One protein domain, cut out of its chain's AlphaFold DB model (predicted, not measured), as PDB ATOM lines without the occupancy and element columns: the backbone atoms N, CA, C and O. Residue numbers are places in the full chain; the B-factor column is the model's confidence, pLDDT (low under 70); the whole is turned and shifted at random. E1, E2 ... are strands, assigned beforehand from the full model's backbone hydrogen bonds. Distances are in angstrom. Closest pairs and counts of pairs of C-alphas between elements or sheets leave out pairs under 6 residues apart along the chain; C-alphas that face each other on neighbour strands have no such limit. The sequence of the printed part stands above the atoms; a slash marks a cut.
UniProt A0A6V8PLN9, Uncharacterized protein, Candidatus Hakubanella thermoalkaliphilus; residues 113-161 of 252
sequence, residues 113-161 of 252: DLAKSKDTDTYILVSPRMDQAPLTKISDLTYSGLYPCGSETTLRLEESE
ATOM      1  N   ASP A 113     -38.616  38.158  45.524       87.81
ATOM      2  CA  ASP A 113     -39.885  38.597  44.948       87.81
ATOM      3  C   ASP A 113     -40.265  40.026  45.373       87.81
ATOM      4  O   ASP A 113     -41.122  40.641  44.743       87.81
ATOM      5  N   LEU A 114     -39.599  40.596  46.383       88.06
ATOM      6  CA  LEU A 114     -39.706  42.003  46.752       88.06
ATOM      7  C   LEU A 114     -38.762  42.871  45.901       88.06
ATOM      8  O   LEU A 114     -37.643  43.224  46.295       88.06
ATOM      9  N   ALA A 115     -39.225  43.246  44.714       85.44
ATOM     10  CA  ALA A 115     -38.453  44.044  43.771       85.44
ATOM     11  C   ALA A 115     -38.609  45.555  44.020       85.44
ATOM     12  O   ALA A 115     -39.627  46.018  44.529       85.44
ATOM     13  N   LYS A 116     -37.598  46.341  43.633       85.88
ATOM     14  CA  LYS A 116     -37.651  47.812  43.670       85.88
ATOM     15  C   LYS A 116     -37.778  48.352  42.259       85.88
ATOM     16  O   LYS A 116     -37.037  47.924  41.376       85.88
ATOM     17  N   SER A 117     -38.694  49.288  42.060       85.12
ATOM     18  CA  SER A 117     -38.845  50.032  40.817       85.12
ATOM     19  C   SER A 117     -37.759  51.101  40.706       85.12
ATOM     20  O   SER A 117     -37.614  51.932  41.601       85.12
ATOM     21  N   LYS A 118     -37.041  51.120  39.579       82.81
ATOM     22  CA  LYS A 118     -36.094  52.195  39.239       82.81
ATOM     23  C   LYS A 118     -36.792  53.515  38.926       82.81
ATOM     24  O   LYS A 118     -36.198  54.571  39.098       82.81
ATOM     25  N   ASP A 119     -38.030  53.443  38.450       82.56
ATOM     26  CA  ASP A 119     -38.754  54.600  37.923       82.56
ATOM     27  C   ASP A 119     -39.431  55.410  39.038       82.56
ATOM     28  O   ASP A 119     -39.544  56.627  38.945       82.56
ATOM     29  N   THR A 120     -39.885  54.737  40.100       79.31
ATOM     30  CA  THR A 120     -40.717  55.349  41.155       79.31
ATOM     31  C   THR A 120     -40.121  55.249  42.557       79.31
ATOM     32  O   THR A 120     -40.727  55.746  43.500       79.31
ATOM     33  N   ASP A 121     -38.966  54.589  42.714       78.06
ATOM     34  CA  ASP A 121     -38.349  54.267  44.013       78.06
ATOM     35  C   ASP A 121     -39.267  53.455  44.958       78.06
ATOM     36  O   ASP A 121     -39.011  53.325  46.154       78.06
ATOM     37  N   THR A 122     -40.345  52.870  44.419       83.75
ATOM     38  CA  THR A 122     -41.305  52.052  45.170       83.75
ATOM     39  C   THR A 122     -40.929  50.576  45.161       83.75
ATOM     40  O   THR A 122     -40.196  50.096  44.292       83.75
ATOM     41  N   TYR A 123     -41.460  49.836  46.130       85.69
ATOM     42  CA  TYR A 123     -41.324  48.389  46.195       85.69
ATOM     43  C   TYR A 123     -42.579  47.702  45.671       85.69
ATOM     44  O   TYR A 123     -43.698  48.110  45.979       85.69
ATOM     45  N   ILE A 124     -42.382  46.630  44.913       85.00
ATOM     46  CA  ILE A 124     -43.451  45.795  44.378       85.00
ATOM     47  C   ILE A 124     -43.217  44.341  44.775       85.00
ATOM     48  O   ILE A 124     -42.082  43.862  44.787       85.00
ATOM     49  N   LEU A 125     -44.304  43.641  45.090       87.00
ATOM     50  CA  LEU A 125     -44.280  42.204  45.313       87.00
ATOM     51  C   LEU A 125     -44.592  41.508  43.989       87.00
ATOM     52  O   LEU A 125     -45.678  41.674  43.434       87.00
ATOM     53  N   VAL A 126     -43.630  40.760  43.463       86.81
ATOM     54  CA  VAL A 126     -43.809  39.976  42.244       86.81
ATOM     55  C   VAL A 126     -44.424  38.637  42.629       86.81
ATOM     56  O   VAL A 126     -43.806  37.838  43.322       86.81
ATOM     57  N   SER A 127     -45.637  38.370  42.159       86.88
ATOM     58  CA  SER A 127     -46.354  37.134  42.466       86.88
ATOM     59  C   SER A 127     -46.436  36.202  41.251       86.88
ATOM     60  O   SER A 127     -46.367  36.669  40.108       86.88
ATOM     61  N   PRO A 128     -46.634  34.888  41.463       89.56
ATOM     62  CA  PRO A 128     -46.953  33.961  40.384       89.56
ATOM     63  C   PRO A 128     -48.210  34.402  39.612       89.56
ATOM     64  O   PRO A 128     -49.268  34.636  40.199       89.56
ATOM     65  N   ARG A 129     -48.099  34.514  38.286       88.88
ATOM     66  CA  ARG A 129     -49.179  34.889  37.361       88.88
ATOM     67  C   ARG A 129     -50.027  33.667  37.019       88.88
ATOM     68  O   ARG A 129     -49.816  33.010  36.002       88.88
ATOM     69  N   MET A 130     -50.983  33.350  37.893       88.06
ATOM     70  CA  MET A 130     -51.895  32.203  37.731       88.06
ATOM     71  C   MET A 130     -52.834  32.334  36.517       88.06
ATOM     72  O   MET A 130     -53.448  31.354  36.100       88.06
ATOM     73  N   ASP A 131     -52.943  33.538  35.954       89.12
ATOM     74  CA  ASP A 131     -53.642  33.855  34.708       89.12
ATOM     75  C   ASP A 131     -52.862  33.441  33.446       89.12
ATOM     76  O   ASP A 131     -53.442  33.355  32.363       89.12
ATOM     77  N   GLN A 132     -51.559  33.167  33.564       87.19
ATOM     78  CA  GLN A 132     -50.710  32.716  32.462       87.19
ATOM     79  C   GLN A 132     -50.596  31.188  32.400       87.19
ATOM     80  O   GLN A 132     -50.991  30.455  33.309       87.19
ATOM     81  N   ALA A 133     -50.037  30.682  31.298       89.12
ATOM     82  CA  ALA A 133     -49.726  29.263  31.186       89.12
ATOM     83  C   ALA A 133     -48.684  28.855  32.252       89.12
ATOM     84  O   ALA A 133     -47.700  29.576  32.441       89.12
ATOM     85  N   PRO A 134     -48.855  27.698  32.922       91.38
ATOM     86  CA  PRO A 134     -47.846  27.188  33.843       91.38
ATOM     87  C   PRO A 134     -46.536  26.912  33.097       91.38
ATOM     88  O   PRO A 134     -46.546  26.582  31.906       91.38
ATOM     89  N   LEU A 135     -45.409  26.990  33.808       91.56
ATOM     90  CA  LEU A 135     -44.076  26.840  33.219       91.56
ATOM     91  C   LEU A 135     -43.897  25.502  32.492       91.56
ATOM     92  O   LEU A 135     -43.262  25.465  31.449       91.56
ATOM     93  N   THR A 136     -44.556  24.436  32.952       91.44
ATOM     94  CA  THR A 136     -44.536  23.109  32.308       91.44
ATOM     95  C   THR A 136     -45.078  23.088  30.873       91.44
ATOM     96  O   THR A 136     -44.931  22.086  30.183       91.44
ATOM     97  N   LYS A 137     -45.771  24.143  30.417       89.56
ATOM     98  CA  LYS A 137     -46.226  24.274  29.021       89.56
ATOM     99  C   LYS A 137     -45.233  25.006  28.121       89.56
ATOM    100  O   LYS A 137     -45.386  24.956  26.906       89.56
ATOM    101  N   ILE A 138     -44.274  25.715  28.707       86.31
ATOM    102  CA  ILE A 138     -43.310  26.562  27.991       86.31
ATOM    103  C   ILE A 138     -41.854  26.180  28.288       86.31
ATOM    104  O   ILE A 138     -40.937  26.839  27.805       86.31
ATOM    105  N   SER A 139     -41.636  25.115  29.059       87.62
ATOM    106  CA  SER A 139     -40.335  24.510  29.331       87.62
ATOM    107  C   SER A 139     -40.467  23.004  29.581       87.62
ATOM    108  O   SER A 139     -41.566  22.459  29.674       87.62
ATOM    109  N   ASP A 140     -39.328  22.334  29.709       91.50
ATOM    110  CA  ASP A 140     -39.156  20.921  30.055       91.50
ATOM    111  C   ASP A 140     -39.183  20.653  31.575       91.50
ATOM    112  O   ASP A 140     -38.785  19.582  32.038       91.50
ATOM    113  N   LEU A 141     -39.665  21.614  32.375       89.88
ATOM    114  CA  LEU A 141     -39.769  21.461  33.824       89.88
ATOM    115  C   LEU A 141     -40.741  20.337  34.204       89.88
ATOM    116  O   LEU A 141     -41.879  20.277  33.740       89.88
ATOM    117  N   THR A 142     -40.306  19.487  35.133       88.25
ATOM    118  CA  THR A 142     -41.080  18.342  35.638       88.25
ATOM    119  C   THR A 142     -41.975  18.684  36.832       88.25
ATOM    120  O   THR A 142     -42.838  17.890  37.204       88.25
ATOM    121  N   TYR A 143     -41.797  19.863  37.434       85.06
ATOM    122  CA  TYR A 143     -42.571  20.321  38.588       85.06
ATOM    123  C   TYR A 143     -43.861  21.020  38.145       85.06
ATOM    124  O   TYR A 143     -43.819  22.052  37.473       85.06
ATOM    125  N   SER A 144     -45.013  20.479  38.546       85.12
ATOM    126  CA  SER A 144     -46.323  21.090  38.306       85.12
ATOM    127  C   SER A 144     -46.603  22.249  39.272       85.12
ATOM    128  O   SER A 144     -46.001  22.357  40.338       85.12
ATOM    129  N   GLY A 145     -47.525  23.140  38.893       86.31
ATOM    130  CA  GLY A 145     -47.957  24.253  39.750       86.31
ATOM    131  C   GLY A 145     -47.000  25.448  39.803       86.31
ATOM    132  O   GLY A 145     -47.208  26.349  40.609       86.31
ATOM    133  N   LEU A 146     -45.977  25.488  38.945       90.88
ATOM    134  CA  LEU A 146     -45.111  26.653  38.788       90.88
ATOM    135  C   LEU A 146     -45.649  27.579  37.699       90.88
ATOM    136  O   LEU A 146     -45.938  27.138  36.585       90.88
ATOM    137  N   TYR A 147     -45.727  28.867  38.009       91.50
ATOM    138  CA  TYR A 147     -46.179  29.909  37.094       91.50
ATOM    139  C   TYR A 147     -45.102  30.985  36.964       91.50
ATOM    140  O   TYR A 147     -44.350  31.200  37.920       91.50
ATOM    141  N   PRO A 148     -45.009  31.670  35.812       88.38
ATOM    142  CA  PRO A 148     -44.152  32.840  35.680       88.38
ATOM    143  C   PRO A 148     -44.462  33.868  36.774       88.38
ATOM    144  O   PRO A 148     -45.623  34.209  36.997       88.38
ATOM    145  N   CYS A 149     -43.436  34.373  37.456       86.06
ATOM    146  CA  CYS A 149     -43.596  35.491  38.382       86.06
ATOM    147  C   CYS A 149     -43.579  36.802  37.592       86.06
ATOM    148  O   CYS A 149     -42.679  37.027  36.781       86.06
ATOM    149  N   GLY A 150     -44.560  37.673  37.823       79.31
ATOM    150  CA  GLY A 150     -44.666  38.936  37.101       79.31
ATOM    151  C   GLY A 150     -45.509  39.977  37.827       79.31
ATOM    152  O   GLY A 150     -46.297  39.664  38.715       79.31
ATOM    153  N   SER A 151     -45.326  41.229  37.422       75.44
ATOM    154  CA  SER A 151     -46.178  42.361  37.785       75.44
ATOM    155  C   SER A 151     -47.015  42.760  36.567       75.44
ATOM    156  O   SER A 151     -46.584  42.554  35.433       75.44
ATOM    157  N   GLU A 152     -48.193  43.346  36.782       68.31
ATOM    158  CA  GLU A 152     -48.993  43.946  35.698       68.31
ATOM    159  C   GLU A 152     -48.318  45.164  35.074       68.31
ATOM    160  O   GLU A 152     -48.639  45.560  33.957       68.31
ATOM    161  N   THR A 153     -47.383  45.772  35.798       66.19
ATOM    162  CA  THR A 153     -46.718  46.995  35.375       66.19
ATOM    163  C   THR A 153     -45.370  46.685  34.736       66.19
ATOM    164  O   THR A 153     -44.540  45.979  35.309       66.19
ATOM    165  N   THR A 154     -45.111  47.295  33.579       68.75
ATOM    166  CA  THR A 154     -43.815  47.271  32.887       68.75
ATOM    167  C   THR A 154     -42.805  48.185  33.593       68.75
ATOM    168  O   THR A 154     -42.366  49.191  33.043       68.75
ATOM    169  N   LEU A 155     -42.473  47.882  34.849       71.75
ATOM    170  CA  LEU A 155     -41.488  48.636  35.625       71.75
ATOM    171  C   LEU A 155     -40.098  48.047  35.430       71.75
ATOM    172  O   LEU A 155     -39.918  46.826  35.406       71.75
ATOM    173  N   ARG A 156     -39.090  48.915  35.350       78.94
ATOM    174  CA  ARG A 156     -37.699  48.464  35.416       78.94
ATOM    175  C   ARG A 156     -37.363  48.131  36.859       78.94
ATOM    176  O   ARG A 156     -37.465  48.986  37.735       78.94
ATOM    177  N   LEU A 157     -36.956  46.888  37.090       80.62
ATOM    178  CA  LEU A 157     -36.638  46.397  38.424       80.62
ATOM    179  C   LEU A 157     -35.141  46.483  38.703       80.62
ATOM    180  O   LEU A 157     -34.304  46.330  37.809       80.62
ATOM    181  N   GLU A 158     -34.815  46.743  39.961       78.50
ATOM    182  CA  GLU A 158     -33.460  46.694  40.485       78.50
ATOM    183  C   GLU A 158     -33.354  45.628  41.569       78.50
ATOM    184  O   GLU A 158     -34.111  45.624  42.550       78.50
ATOM    185  N   GLU A 159     -32.373  44.747  41.395       70.50
ATOM    186  CA  GLU A 159     -31.899  43.879  42.459       70.50
ATOM    187  C   GLU A 159     -30.946  44.688  43.337       70.50
ATOM    188  O   GLU A 159     -29.962  45.246  42.860       70.50
ATOM    189  N   SER A 160     -31.256  44.785  44.626       75.12
ATOM    190  CA  SER A 160     -30.326  45.342  45.599       75.12
ATOM    191  C   SER A 160     -30.491  44.599  46.915       75.12
ATOM    192  O   SER A 160     -31.605  44.206  47.272       75.12
ATOM    193  N   GLU A 161     -29.392  44.415  47.641       83.62
ATOM    194  CA  GLU A 161     -29.443  43.827  48.975       83.62
ATOM    195  C   GLU A 161     -30.221  44.741  49.916       83.62
ATOM    196  O   GLU A 161     -30.018  45.958  49.957       83.62
TER     197      GLU A 161
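This is residues 113 to 161 of the 252 residues of an uncharacterized protein of Candidatus Hakubanella thermoalkaliphilus (UniProt A0A6V8PLN9). There is little regular structure here: a small hairpin of two short strands, E1 then E2, lies toward one end of an elongated shape, and a long stretch, residues 126 to 161, runs out, loops round at the other end and comes back beside E1. The printed part has 49 residues, no named helix and one antiparallel sheet, order E1 - E2; the class is all strand, with only 7 residues in named elements. The whole is loose, with a radius of gyration of the C-alphas of 12.9 A and spans of 36 by 22 by 13 A.

Find C-alpha 114 at (-39.706, 42.003, 46.752); from there E1, residues 114 to 117, runs 10.0 A. E2, residues 123 to 125, runs 6.9 A to C-alpha 125 at (-44.280, 42.204, 45.313).

Look at the hairpin of E1 and E2, antiparallel at 136 degrees and joined by a tight link. N 115 and O 124 are within hydrogen-bond range at 2.9 A. Further on, residues 157 to 158 pair antiparallel with residues 116 to 117 of E1, and residues 127 to 128 with 149 to 150.

The C-alphas farthest apart, of Thr 120 and Thr 142, are 37.4 A apart. The printed part has no cut. In the B-factor column, residues 152 to 154 are under 70.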